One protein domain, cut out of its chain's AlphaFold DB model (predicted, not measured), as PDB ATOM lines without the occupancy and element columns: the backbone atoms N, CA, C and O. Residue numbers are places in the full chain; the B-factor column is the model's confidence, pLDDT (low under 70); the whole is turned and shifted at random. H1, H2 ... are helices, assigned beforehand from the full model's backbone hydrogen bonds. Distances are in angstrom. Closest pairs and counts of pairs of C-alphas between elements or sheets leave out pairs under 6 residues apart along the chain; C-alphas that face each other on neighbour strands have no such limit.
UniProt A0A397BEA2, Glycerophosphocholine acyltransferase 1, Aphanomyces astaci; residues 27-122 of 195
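What this domain is: This is residues 27 to 122 of the 195 residues of the protein "Glycerophosphocholine acyltransferase 1" of Aphanomyces astaci (UniProt A0A397BEA2). What is the main picture? Two long helices, H1 and H5, run loosely side by side in opposite directions, and H4 crosses H5 on the side away from H1. Short H3 packs on residues 101 to 105 of H5, while H2 turns off past the end of H1, where residues 47 to 52 stick out. What is it made of? The printed part has 96 residues with five named helices, H1 to H5 in order, and no named strand: all helix, only just compact and close to loose, with a radius of gyration of the C-alphas of 14.6 A and spans of 42 by 34 by 21 A.

How they stand to each other: What is near the first helix? H1, residues 27 to 48, is close to but not clearly touching H5, residues 99 to 117; their closest C-alphas, of Gln 38 and Val 106, are 7.9 A apart, and they run opposite ways at a shallow tilt of 32 degrees, only just short of steep. H1 is also close to but not clearly touching H2, residues 50 to 55, with closest C-alphas Thr 45 and Leu 53 at 7.9 A. Which helices touch? H3, residues 62 to 68, touches residues 101 to 105 of H5 alone, at a steep tilt of 59 degrees, with closest C-alphas Leu 63 and Phe 105 at 6.5 A. H3 and residues 74 to 75 alone of H4, residues 73 to 84, only just touch, with 3 pairs of C-alphas within 8 A, and only at the corner; the closest C-alphas, of Leu 66 and Ser 75, are 5.4 A apart. What of the backbones? In H1 to H5 every O i to N i+4 pair is within hydrogen-bond range.

Where its parts are: Where does H1 begin? C-alpha 27 is at (38.802, 1.557, -48.084), and H1 measures 30.0 A. Where does H5 end? C-alpha 117 is at (42.556, -5.664, -47.803), 27.0 A from C-alpha 99.

The domain as a whole: Which link is long? H4 to H5, residues 85 to 98. Is anything cut or uncertain? The printed part has no cut, and no printed residue is under 70 in pLDDT.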
ATOM      1  N   PHE A  27      39.066   2.577 -49.100       91.44
ATOM      2  CA  PHE A  27      38.802   1.557 -48.084       91.44
ATOM      3  C   PHE A  27      37.404   1.693 -47.484       91.44
ATOM      4  O   PHE A  27      36.733   0.683 -47.276       91.44
ATOM      5  N   ALA A  28      36.933   2.915 -47.235       92.69
ATOM      6  CA  ALA A  28      35.588   3.148 -46.729       92.69
ATOM      7  C   ALA A  28      34.529   2.639 -47.715       92.69
ATOM      8  O   ALA A  28      33.612   1.931 -47.298       92.69
ATOM      9  N   TYR A  29      34.680   2.905 -49.018       93.56
ATOM     10  CA  TYR A  29      33.782   2.350 -50.033       93.56
ATOM     11  C   TYR A  29      33.818   0.821 -50.071       93.56
ATOM     12  O   TYR A  29      32.759   0.190 -50.126       93.56
ATOM     13  N   ALA A  30      35.003   0.215 -49.973       93.06
ATOM     14  CA  ALA A  30      35.139  -1.236 -49.924       93.06
ATOM     15  C   ALA A  30      34.438  -1.841 -48.692       93.06
ATOM     16  O   ALA A  30      33.724  -2.840 -48.810       93.06
ATOM     17  N   ILE A  31      34.577  -1.213 -47.521       93.94
ATOM     18  CA  ILE A  31      33.904  -1.643 -46.288       93.94
ATOM     19  C   ILE A  31      32.390  -1.450 -46.384       93.94
ATOM     20  O   ILE A  31      31.650  -2.351 -46.005       93.94
ATOM     21  N   ILE A  32      31.900  -0.334 -46.930       95.31
ATOM     22  CA  ILE A  32      30.460  -0.119 -47.140       95.31
ATOM     23  C   ILE A  32      29.893  -1.198 -48.067       95.31
ATOM     24  O   ILE A  32      28.885  -1.822 -47.735       95.31
ATOM     25  N   GLY A  33      30.557  -1.467 -49.194       95.56
ATOM     26  CA  GLY A  33      30.162  -2.531 -50.116       95.56
ATOM     27  C   GLY A  33      30.129  -3.900 -49.434       95.56
ATOM     28  O   GLY A  33      29.165  -4.651 -49.586       95.56
ATOM     29  N   TYR A  34      31.133  -4.195 -48.609       94.88
ATOM     30  CA  TYR A  34      31.169  -5.408 -47.799       94.88
ATOM     31  C   TYR A  34      30.022  -5.484 -46.780       94.88
ATOM     32  O   TYR A  34      29.405  -6.536 -46.640       94.88
ATOM     33  N   LEU A  35      29.701  -4.394 -46.080       94.69
ATOM     34  CA  LEU A  35      28.605  -4.364 -45.108       94.69
ATOM     35  C   LEU A  35      27.249  -4.570 -45.790       94.69
ATOM     36  O   LEU A  35      26.421  -5.326 -45.283       94.69
ATOM     37  N   ILE A  36      27.043  -3.969 -46.967       96.12
ATOM     38  CA  ILE A  36      25.859  -4.223 -47.798       96.12
ATOM     39  C   ILE A  36      25.795  -5.709 -48.159       96.12
ATOM     40  O   ILE A  36      24.765  -6.350 -47.951       96.12
ATOM     41  N   TRP A  37      26.902  -6.279 -48.640       94.75
ATOM     42  CA  TRP A  37      26.979  -7.703 -48.955       94.75
ATOM     43  C   TRP A  37      26.684  -8.592 -47.740       94.75
ATOM     44  O   TRP A  37      25.940  -9.562 -47.867       94.75
ATOM     45  N   GLN A  38      27.193  -8.248 -46.556       93.38
ATOM     46  CA  GLN A  38      26.916  -8.985 -45.323       93.38
ATOM     47  C   GLN A  38      25.431  -8.973 -44.967       93.38
ATOM     48  O   GLN A  38      24.865 -10.020 -44.651       93.38
ATOM     49  N   VAL A  39      24.770  -7.820 -45.074       93.81
ATOM     50  CA  VAL A  39      23.320  -7.730 -44.857       93.81
ATOM     51  C   VAL A  39      22.571  -8.598 -45.868       93.81
ATOM     52  O   VAL A  39      21.702  -9.375 -45.475       93.81
ATOM     53  N   LEU A  40      22.932  -8.531 -47.153       94.62
ATOM     54  CA  LEU A  40      22.317  -9.357 -48.197       94.62
ATOM     55  C   LEU A  40      22.514 -10.855 -47.939       94.62
ATOM     56  O   LEU A  40      21.566 -11.630 -48.075       94.62
ATOM     57  N   TYR A  41      23.714 -11.263 -47.525       91.62
ATOM     58  CA  TYR A  41      24.017 -12.640 -47.150       91.62
ATOM     59  C   TYR A  41      23.124 -13.118 -46.001       91.62
ATOM     60  O   TYR A  41      22.536 -14.199 -46.088       91.62
ATOM     61  N   PHE A  42      22.972 -12.307 -44.951       90.62
ATOM     62  CA  PHE A  42      22.098 -12.626 -43.822       90.62
ATOM     63  C   PHE A  42      20.635 -12.720 -44.240       90.62
ATOM     64  O   PHE A  42      19.978 -13.699 -43.909       90.62
ATOM     65  N   VAL A  43      20.123 -11.758 -45.009       92.69
ATOM     66  CA  VAL A  43      18.739 -11.807 -45.505       92.69
ATOM     67  C   VAL A  43      18.515 -13.070 -46.334       92.69
ATOM     68  O   VAL A  43      17.548 -13.800 -46.113       92.69
ATOM     69  N   LYS A  44      19.432 -13.389 -47.249       92.50
ATOM     70  CA  LYS A  44      19.323 -14.591 -48.074       92.50
ATOM     71  C   LYS A  44      19.323 -15.868 -47.232       92.50
ATOM     72  O   LYS A  44      18.447 -16.704 -47.407       92.50
ATOM     73  N   THR A  45      20.270 -16.018 -46.311       90.31
ATOM     74  CA  THR A  45      20.454 -17.273 -45.562       90.31
ATOM     75  C   THR A  45      19.483 -17.442 -44.391       90.31
ATOM     76  O   THR A  45      19.000 -18.544 -44.156       90.31
ATOM     77  N   GLU A  46      19.152 -16.372 -43.671       87.62
ATOM     78  CA  GLU A  46      18.353 -16.428 -42.437       87.62
ATOM     79  C   GLU A  46      16.875 -16.079 -42.637       87.62
ATOM     80  O   GLU A  46      16.051 -16.415 -41.784       87.62
ATOM     81  N   VAL A  47      16.519 -15.425 -43.749       89.12
ATOM     82  CA  VAL A  47      15.123 -15.081 -44.065       89.12
ATOM     83  C   VAL A  47      14.615 -15.914 -45.235       89.12
ATOM     84  O   VAL A  47      13.637 -16.638 -45.076       89.12
ATOM     85  N   VAL A  48      15.279 -15.843 -46.391       91.25
ATOM     86  CA  VAL A  48      14.779 -16.470 -47.628       91.25
ATOM     87  C   VAL A  48      14.973 -17.987 -47.607       91.25
ATOM     88  O   VAL A  48      14.018 -18.743 -47.757       91.25
ATOM     89  N   ASP A  49      16.203 -18.439 -47.368       89.81
ATOM     90  CA  ASP A  49      16.588 -19.845 -47.509       89.81
ATOM     91  C   ASP A  49      16.484 -20.626 -46.187       89.81
ATOM     92  O   ASP A  49      16.806 -21.813 -46.139       89.81
ATOM     93  N   ARG A  50      16.000 -19.999 -45.104       86.56
ATOM     94  CA  ARG A  50      15.979 -20.597 -43.759       86.56
ATOM     95  C   ARG A  50      15.273 -21.947 -43.717       86.56
ATOM     96  O   ARG A  50      15.834 -22.910 -43.207       86.56
ATOM     97  N   ALA A  51      14.067 -22.035 -44.279       87.75
ATOM     98  CA  ALA A  51      13.297 -23.277 -44.281       87.75
ATOM     99  C   ALA A  51      14.008 -24.393 -45.067       87.75
ATOM    100  O   ALA A  51      14.027 -25.544 -44.635       87.75
ATOM    101  N   ALA A  52      14.643 -24.047 -46.190       86.38
ATOM    102  CA  ALA A  52      15.416 -24.993 -46.989       86.38
ATOM    103  C   ALA A  52      16.675 -25.469 -46.245       86.38
ATOM    104  O   ALA A  52      16.965 -26.664 -46.237       86.38
ATOM    105  N   LEU A  53      17.387 -24.556 -45.578       86.06
ATOM    106  CA  LEU A  53      18.577 -24.861 -44.782       86.06
ATOM    107  C   LEU A  53      18.246 -25.677 -43.524       86.06
ATOM    108  O   LEU A  53      19.050 -26.507 -43.094       86.06
ATOM    109  N   ASP A  54      17.083 -25.459 -42.915       84.88
ATOM    110  CA  ASP A  54      16.619 -26.248 -41.772       84.88
ATOM    111  C   ASP A  54      16.182 -27.659 -42.194       84.88
ATOM    112  O   ASP A  54      16.450 -28.617 -41.470       84.88
ATOM    113  N   ALA A  55      15.582 -27.809 -43.382       88.81
ATOM    114  CA  ALA A  55      15.191 -29.107 -43.933       88.81
ATOM    115  C   ALA A  55      16.378 -29.941 -44.454       88.81
ATOM    116  O   ALA A  55      16.298 -31.168 -44.480       88.81
ATOM    117  N   ARG A  56      17.465 -29.289 -44.884       85.88
ATOM    118  CA  ARG A  56      18.638 -29.926 -45.504       85.88
ATOM    119  C   ARG A  56      19.913 -29.612 -44.715       85.88
ATOM    120  O   ARG A  56      20.599 -28.629 -45.012       85.88
ATOM    121  N   PRO A  57      20.241 -30.405 -43.677       80.69
ATOM    122  CA  PRO A  57      21.433 -30.184 -42.858       80.69
ATOM    123  C   PRO A  57      22.747 -30.395 -43.629       80.69
ATOM    124  O   PRO A  57      23.783 -29.891 -43.205       80.69
ATOM    125  N   ASP A  58      22.692 -31.095 -44.760       81.56
ATOM    126  CA  ASP A  58      23.782 -31.316 -45.711       81.56
ATOM    127  C   ASP A  58      24.193 -30.049 -46.481       81.56
ATOM    128  O   ASP A  58      25.334 -29.953 -46.937       81.56
ATOM    129  N   LEU A  59      23.312 -29.047 -46.590       83.25
ATOM    130  CA  LEU A  59      23.650 -27.777 -47.227       83.25
ATOM    131  C   LEU A  59      24.635 -26.985 -46.359       83.25
ATOM    132  O   LEU A  59      24.305 -26.477 -45.281       83.25
ATOM    133  N   LEU A  60      25.855 -26.840 -46.871       83.06
ATOM    134  CA  LEU A  60      26.902 -26.041 -46.252       83.06
ATOM    135  C   LEU A  60      26.771 -24.571 -46.662       83.06
ATOM    136  O   LEU A  60      26.832 -24.216 -47.836       83.06
ATOM    137  N   THR A  61      26.646 -23.702 -45.664       89.06
ATOM    138  CA  THR A  61      26.882 -22.260 -45.788       89.06
ATOM    139  C   THR A  61      28.201 -21.914 -45.108       89.06
ATOM    140  O   THR A  61      28.681 -22.681 -44.278       89.06
ATOM    141  N   SER A  62      28.781 -20.746 -45.388       86.56
ATOM    142  CA  SER A  62      29.996 -20.282 -44.700       86.56
ATOM    143  C   SER A  62      29.865 -20.306 -43.170       86.56
ATOM    144  O   SER A  62      30.804 -20.717 -42.491       86.56
ATOM    145  N   LEU A  63      28.691 -19.943 -42.629       87.19
ATOM    146  CA  LEU A  63      28.393 -20.076 -41.200       87.19
ATOM    147  C   LEU A  63      28.442 -21.544 -40.762       87.19
ATOM    148  O   LEU A  63      29.205 -21.882 -39.865       87.19
ATOM    149  N   ARG A  64      27.681 -22.431 -41.416       87.88
ATOM    150  CA  ARG A  64      27.643 -23.860 -41.060       87.88
ATOM    151  C   ARG A  64      29.004 -24.527 -41.201       87.88
ATOM    152  O   ARG A  64      29.354 -25.367 -40.383       87.88
ATOM    153  N   TRP A  65      29.779 -24.142 -42.206       83.75
ATOM    154  CA  TRP A  65      31.133 -24.631 -42.404       83.75
ATOM    155  C   TRP A  65      32.051 -24.192 -41.259       83.75
ATOM    156  O   TRP A  65      32.714 -25.043 -40.669       83.75
ATOM    157  N   LEU A  66      32.011 -22.914 -40.853       82.12
ATOM    158  CA  LEU A  66      32.777 -22.435 -39.697       82.12
ATOM    159  C   LEU A  66      32.404 -23.195 -38.415       82.12
ATOM    160  O   LEU A  66      33.278 -23.531 -37.625       82.12
ATOM    161  N   THR A  67      31.122 -23.480 -38.196       81.81
ATOM    162  CA  THR A  67      30.657 -24.088 -36.940       81.81
ATOM    163  C   THR A  67      30.829 -25.604 -36.879       81.81
ATOM    164  O   THR A  67      30.998 -26.166 -35.794       81.81
ATOM    165  N   THR A  68      30.763 -26.275 -38.029       80.38
ATOM    166  CA  THR A  68      30.717 -27.741 -38.114       80.38
ATOM    167  C   THR A  68      32.083 -28.343 -38.422       80.38
ATOM    168  O   THR A  68      32.393 -29.427 -37.925       80.38
ATOM    169  N   ASP A  69      32.928 -27.652 -39.189       78.81
ATOM    170  CA  ASP A  69      34.246 -28.168 -39.543       78.81
ATOM    171  C   ASP A  69      35.245 -27.985 -38.390       78.81
ATOM    172  O   ASP A  69      35.787 -26.905 -38.150       78.81
ATOM    173  N   ARG A  70      35.496 -29.079 -37.662       72.62
ATOM    174  CA  ARG A  70      36.432 -29.133 -36.526       72.62
ATOM    175  C   ARG A  70      37.897 -29.267 -36.941       72.62
ATOM    176  O   ARG A  70      38.758 -29.266 -36.067       72.62
ATOM    177  N   LYS A  71      38.186 -29.414 -38.235       77.38
ATOM    178  CA  LYS A  71      39.555 -29.508 -38.765       77.38
ATOM    179  C   LYS A  71      40.012 -28.207 -39.414       77.38
ATOM    180  O   LYS A  71      41.209 -28.013 -39.607       77.38
ATOM    181  N   ASN A  72      39.081 -27.306 -39.717       81.38
ATOM    182  CA  ASN A  72      39.394 -26.005 -40.280       81.38
ATOM    183  C   ASN A  72      40.202 -25.142 -39.290       81.38
ATOM    184  O   ASN A  72      39.686 -24.702 -38.259       81.38
ATOM    185  N   GLY A  73      41.454 -24.842 -39.645       85.31
ATOM    186  CA  GLY A  73      42.358 -24.033 -38.826       85.31
ATOM    187  C   GLY A  73      41.814 -22.637 -38.510       85.31
ATOM    188  O   GLY A  73      42.000 -22.151 -37.397       85.31
ATOM    189  N   PHE A  74      41.066 -22.022 -39.434       85.88
ATOM    190  CA  PHE A  74      40.437 -20.722 -39.186       85.88
ATOM    191  C   PHE A  74      39.356 -20.809 -38.098       85.88
ATOM    192  O   PHE A  74      39.352 -19.999 -37.172       85.88
ATOM    193  N   SER A  75      38.483 -21.822 -38.150       86.75
ATOM    194  CA  SER A  75      37.455 -22.046 -37.122       86.75
ATOM    195  C   SER A  75      38.064 -22.268 -35.736       86.75
ATOM    196  O   SER A  75      37.618 -21.664 -34.755       86.75
ATOM    197  N   LEU A  76      39.121 -23.085 -35.664       89.62
ATOM    198  CA  LEU A  76      39.830 -23.381 -34.419       89.62
ATOM    199  C   LEU A  76      40.524 -22.146 -33.839       89.62
ATOM    200  O   LEU A  76      40.460 -21.930 -32.630       89.62
ATOM    201  N   LEU A  77      41.138 -21.317 -34.688       91.69
ATOM    202  CA  LEU A  77      41.754 -20.058 -34.276       91.69
ATOM    203  C   LEU A  77      40.709 -19.111 -33.687       91.69
ATOM    204  O   LEU A  77      40.883 -18.635 -32.566       91.69
ATOM    205  N   VAL A  78      39.603 -18.872 -34.402       91.50
ATOM    206  CA  VAL A  78      38.529 -17.983 -33.925       91.50
ATOM    207  C   VAL A  78      37.949 -18.509 -32.611       91.50
ATOM    208  O   VAL A  78      37.767 -17.739 -31.670       91.50
ATOM    209  N   LEU A  79      37.739 -19.825 -32.499       90.69
ATOM    210  CA  LEU A  79      37.219 -20.441 -31.278       90.69
ATOM    211  C   LEU A  79      38.188 -20.261 -30.104       90.69
ATOM    212  O   LEU A  79      37.763 -19.923 -29.000       90.69
ATOM    213  N   GLY A  80      39.486 -20.456 -30.343       90.50
ATOM    214  CA  GLY A  80      40.542 -20.235 -29.357       90.50
ATOM    215  C   GLY A  80      40.575 -18.791 -28.857       90.50
ATOM    216  O   GLY A  80      40.588 -18.571 -27.648       90.50
ATOM    217  N   LEU A  81      40.500 -17.813 -29.765       92.31
ATOM    218  CA  LEU A  81      40.441 -16.392 -29.412       92.31
ATOM    219  C   LEU A  81      39.174 -16.046 -28.619       92.31
ATOM    220  O   LEU A  81      39.256 -15.351 -27.610       92.31
ATOM    221  N   CYS A  82      38.009 -16.563 -29.022       92.25
ATOM    222  CA  CYS A  82      36.759 -16.345 -28.295       92.25
ATOM    223  C   CYS A  82      36.785 -16.954 -26.888       92.25
ATOM    224  O   CYS A  82      36.235 -16.356 -25.965       92.25
ATOM    225  N   ARG A  83      37.420 -18.116 -26.703       93.12
ATOM    226  CA  ARG A  83      37.596 -18.736 -25.379       93.12
ATOM    227  C   ARG A  83      38.580 -17.964 -24.513       93.12
ATOM    228  O   ARG A  83      38.294 -17.711 -23.349       93.12
ATOM    229  N   TYR A  84      39.705 -17.549 -25.091       92.25
ATOM    230  CA  TYR A  84      40.695 -16.724 -24.402       92.25
ATOM    231  C   TYR A  84      40.094 -15.389 -23.937       92.25
ATOM    232  O   TYR A  84      40.306 -14.977 -22.802       92.25
ATOM    233  N   GLY A  85      39.280 -14.752 -24.782       90.25
ATOM    234  CA  GLY A  85      38.566 -13.517 -24.457       90.25
ATOM    235  C   GLY A  85      37.315 -13.691 -23.586       90.25
ATOM    236  O   GLY A  85      36.622 -12.709 -23.345       90.25
ATOM    237  N   GLY A  86      36.977 -14.912 -23.150       89.81
ATOM    238  CA  GLY A  86      35.807 -15.188 -22.303       89.81
ATOM    239  C   GLY A  86      34.440 -15.078 -22.997       89.81
ATOM    240  O   GLY A  86      33.409 -15.125 -22.331       89.81
ATOM    241  N   ILE A  87      34.404 -14.950 -24.327       90.25
ATOM    242  CA  ILE A  87      33.170 -14.888 -25.136       90.25
ATOM    243  C   ILE A  87      32.515 -16.276 -25.243       90.25
ATOM    244  O   ILE A  87      31.286 -16.406 -25.293       90.25
ATOM    245  N   MET A  88      33.339 -17.326 -25.280       90.06
ATOM    246  CA  MET A  88      32.907 -18.722 -25.220       90.06
ATOM    247  C   MET A  88      33.473 -19.424 -23.992       90.06
ATOM    248  O   MET A  88      34.604 -19.166 -23.584       90.06
ATOM    249  N   GLY A  89      32.702 -20.359 -23.436       88.12
ATOM    250  CA  GLY A  89      33.180 -21.227 -22.364       88.12
ATOM    251  C   GLY A  89      34.346 -22.130 -22.810       88.12
ATOM    252  O   GLY A  89      34.456 -22.454 -23.996       88.12
ATOM    253  N   PRO A  90      35.191 -22.619 -21.879       85.44
ATOM    254  CA  PRO A  90      36.379 -23.425 -22.201       85.44
ATOM    255  C   PRO A  90      36.078 -24.685 -23.027       85.44
ATOM    256  O   PRO A  90      36.882 -25.101 -23.860       85.44
ATOM    257  N   THR A  91      34.900 -25.273 -22.816       87.25
ATOM    258  CA  THR A  91      34.407 -26.475 -23.504       87.25
ATOM    259  C   THR A  91      33.240 -26.184 -24.448       87.25
ATOM    260  O   THR A  91      32.732 -27.098 -25.095       87.25
ATOM    261  N   GLU A  92      32.819 -24.922 -24.560       87.94
ATOM    262  CA  GLU A  92      31.678 -24.533 -25.382       87.94
ATOM    263  C   GLU A  92      32.014 -24.694 -26.870       87.94
ATOM    264  O   GLU A  92      33.103 -24.325 -27.320       87.94
ATOM    265  N   ALA A  93      31.087 -25.274 -27.629       86.88
ATOM    266  CA  ALA A  93      31.198 -25.446 -29.071       86.88
ATOM    267  C   ALA A  93      30.262 -24.479 -29.800       86.88
ATOM    268  O   ALA A  93      29.257 -24.034 -29.249       86.88
ATOM    269  N   TYR A  94      30.576 -24.190 -31.062       87.81
ATOM    270  CA  TYR A  94      29.694 -23.404 -31.914       87.81
ATOM    271  C   TYR A  94      28.326 -24.065 -32.089       87.81
ATOM    272  O   TYR A  94      28.240 -25.262 -32.368       87.81
ATOM    273  N   ASP A  95      27.276 -23.246 -32.027       87.50
ATOM    274  CA  ASP A  95      25.928 -23.612 -32.453       87.50
ATOM    275  C   ASP A  95      25.454 -22.602 -33.513       87.50
ATOM    276  O   ASP A  95      25.179 -21.446 -33.163       87.50
ATOM    277  N   PRO A  96      25.320 -23.004 -34.793       84.31
ATOM    278  CA  PRO A  96      24.944 -22.106 -35.885       84.31
ATOM    279  C   PRO A  96      23.564 -21.459 -35.708       84.31
ATOM    280  O   PRO A  96      23.285 -20.446 -36.344       84.31
ATOM    281  N   ARG A  97      22.689 -21.998 -34.848       83.81
ATOM    282  CA  ARG A  97      21.361 -21.420 -34.586       83.81
ATOM    283  C   ARG A  97      21.418 -20.243 -33.619       83.81
ATOM    284  O   ARG A  97      20.535 -19.385 -33.646       83.81
ATOM    285  N   THR A  98      22.457 -20.171 -32.791       88.25
ATOM    286  CA  THR A  98      22.592 -19.127 -31.772       88.25
ATOM    287  C   THR A  98      23.003 -17.787 -32.375       88.25
ATOM    288  O   THR A  98      23.891 -17.702 -33.224       88.25
ATOM    289  N   ILE A  99      22.408 -16.706 -31.866       87.50
ATOM    290  CA  ILE A  99      22.790 -15.333 -32.234       87.50
ATOM    291  C   ILE A  99      24.264 -15.080 -31.893       87.50
ATOM    292  O   ILE A  99      24.967 -14.429 -32.660       87.50
ATOM    293  N   LYS A 100      24.758 -15.657 -30.788       90.12
ATOM    294  CA  LYS A 100      26.160 -15.541 -30.369       90.12
ATOM    295  C   LYS A 100      27.123 -16.036 -31.448       90.12
ATOM    296  O   LYS A 100      28.038 -15.317 -31.831       90.12
ATOM    297  N   THR A 101      26.889 -17.232 -31.982       90.75
ATOM    298  CA  THR A 101      27.746 -17.804 -33.029       90.75
ATOM    299  C   THR A 101      27.653 -17.016 -34.334       90.75
ATOM    300  O   THR A 101      28.671 -16.789 -34.983       90.75
ATOM    301  N   LYS A 102      26.460 -16.521 -34.689       90.62
ATOM    302  CA  LYS A 102      26.269 -15.639 -35.852       90.62
ATOM    303  C   LYS A 102      27.039 -14.324 -35.712       90.62
ATOM    304  O   LYS A 102      27.701 -13.908 -36.657       90.62
ATOM    305  N   ALA A 103      27.011 -13.703 -34.534       90.94
ATOM    306  CA  ALA A 103      27.767 -12.484 -34.254       90.94
ATOM    307  C   ALA A 103      29.285 -12.722 -34.328       90.94
ATOM    308  O   ALA A 103      29.996 -11.935 -34.949       90.94
ATOM    309  N   ILE A 104      29.770 -13.837 -33.768       92.38
ATOM    310  CA  ILE A 104      31.180 -14.241 -33.879       92.38
ATOM    311  C   ILE A 104      31.567 -14.450 -35.346       92.38
ATOM    312  O   ILE A 104      32.614 -13.968 -35.768       92.38
ATOM    313  N   PHE A 105      30.719 -15.114 -36.137       91.81
ATOM    314  CA  PHE A 105      30.947 -15.298 -37.569       91.81
ATOM    315  C   PHE A 105      31.073 -13.956 -38.298       91.81
ATOM    316  O   PHE A 105      32.055 -13.756 -39.004       91.81
ATOM    317  N   VAL A 106      30.144 -13.014 -38.094       91.88
ATOM    318  CA  VAL A 106      30.207 -11.680 -38.725       91.88
ATOM    319  C   VAL A 106      31.475 -10.932 -38.325       91.88
ATOM    320  O   VAL A 106      32.156 -10.381 -39.185       91.88
ATOM    321  N   ALA A 107      31.824 -10.940 -37.037       92.50
ATOM    322  CA  ALA A 107      33.024 -10.270 -36.546       92.50
ATOM    323  C   ALA A 107      34.300 -10.889 -37.135       92.50
ATOM    324  O   ALA A 107      35.162 -10.172 -37.641       92.50
ATOM    325  N   ALA A 108      34.405 -12.221 -37.128       92.62
ATOM    326  CA  ALA A 108      35.542 -12.933 -37.698       92.62
ATOM    327  C   ALA A 108      35.666 -12.693 -39.208       92.62
ATOM    328  O   ALA A 108      36.771 -12.488 -39.708       92.62
ATOM    329  N   GLN A 109      34.543 -12.669 -39.930       93.38
ATOM    330  CA  GLN A 109      34.514 -12.348 -41.355       93.38
ATOM    331  C   GLN A 109      34.939 -10.901 -41.617       93.38
ATOM    332  O   GLN A 109      35.675 -10.664 -42.568       93.38
ATOM    333  N   LEU A 110      34.527  -9.935 -40.790       92.94
ATOM    334  CA  LEU A 110      34.931  -8.536 -40.955       92.94
ATOM    335  C   LEU A 110      36.438  -8.374 -40.736       92.94
ATOM    336  O   LEU A 110      37.114  -7.738 -41.543       92.94
ATOM    337  N   VAL A 111      36.979  -8.997 -39.685       94.06
ATOM    338  CA  VAL A 111      38.427  -9.017 -39.426       94.06
ATOM    339  C   VAL A 111      39.168  -9.662 -40.593       94.06
ATOM    340  O   VAL A 111      40.139  -9.093 -41.085       94.06
ATOM    341  N   TYR A 112      38.689 -10.810 -41.080       93.00
ATOM    342  CA  TYR A 112      39.265 -11.479 -42.243       93.00
ATOM    343  C   TYR A 112      39.279 -10.562 -43.477       93.00
ATOM    344  O   TYR A 112      40.299 -10.466 -44.159       93.00
ATOM    345  N   THR A 113      38.193  -9.832 -43.737       93.88
ATOM    346  CA  THR A 113      38.104  -8.876 -44.849       93.88
ATOM    347  C   THR A 113      39.110  -7.739 -44.711       93.88
ATOM    348  O   THR A 113      39.828  -7.452 -45.666       93.88
ATOM    349  N   VAL A 114      39.224  -7.129 -43.529       93.00
ATOM    350  CA  VAL A 114      40.201  -6.056 -43.280       93.00
ATOM    351  C   VAL A 114      41.631  -6.562 -43.476       93.00
ATOM    352  O   VAL A 114      42.420  -5.917 -44.163       93.00
ATOM    353  N   VAL A 115      41.959  -7.742 -42.942       93.81
ATOM    354  CA  VAL A 115      43.277  -8.371 -43.131       93.81
ATOM    355  C   VAL A 115      43.543  -8.662 -44.609       93.81
ATOM    356  O   VAL A 115      44.650  -8.434 -45.089       93.81
ATOM    357  N   THR A 116      42.529  -9.105 -45.353       92.38
ATOM    358  CA  THR A 116      42.645  -9.377 -46.794       92.38
ATOM    359  C   THR A 116      42.854  -8.101 -47.611       92.38
ATOM    360  O   THR A 116      43.515  -8.143 -48.645       92.38
ATOM    361  N   PHE A 117      42.333  -6.959 -47.156       91.94
ATOM    362  CA  PHE A 117      42.556  -5.664 -47.803       91.94
ATOM    363  C   PHE A 117      43.872  -4.989 -47.399       91.94
ATOM    364  O   PHE A 117      44.349  -4.115 -48.121       91.94
ATOM    365  N   ALA A 118      44.491  -5.395 -46.289       91.12
ATOM    366  CA  ALA A 118      45.751  -4.830 -45.810       91.12
ATOM    367  C   ALA A 118      46.905  -4.827 -46.842       91.12
ATOM    368  O   ALA A 118      47.602  -3.816 -46.917       91.12
ATOM    369  N   PRO A 119      47.138  -5.876 -47.664       91.50
ATOM    370  CA  PRO A 119      48.194  -5.843 -48.678       91.50
ATOM    371  C   PRO A 119      47.845  -4.995 -49.913       91.50
ATOM    372  O   PRO A 119      48.738  -4.685 -50.700       91.50
ATOM    373  N   THR A 120      46.581  -4.605 -50.106       92.00
ATOM    374  CA  THR A 120      46.114  -3.951 -51.337       92.00
ATOM    375  C   THR A 120      46.855  -2.647 -51.680       92.00
ATOM    376  O   THR A 120      47.205  -2.504 -52.848       92.00
ATOM    377  N   PRO A 121      47.196  -1.734 -50.743       91.19
ATOM    378  CA  PRO A 121      47.992  -0.541 -51.057       91.19
ATOM    379  C   PRO A 121      49.349  -0.891 -51.661       91.19
ATOM    380  O   PRO A 121      49.746  -0.331 -52.679       91.19
ATOM    381  N   LEU A 122      50.037  -1.873 -51.073       90.19
ATOM    382  CA  LEU A 122      51.340  -2.317 -51.555       90.19
ATOM    383  C   LEU A 122      51.221  -2.935 -52.953       90.19
ATOM    384  O   LEU A 122      51.995  -2.592 -53.847       90.19
TER     385      LEU A 122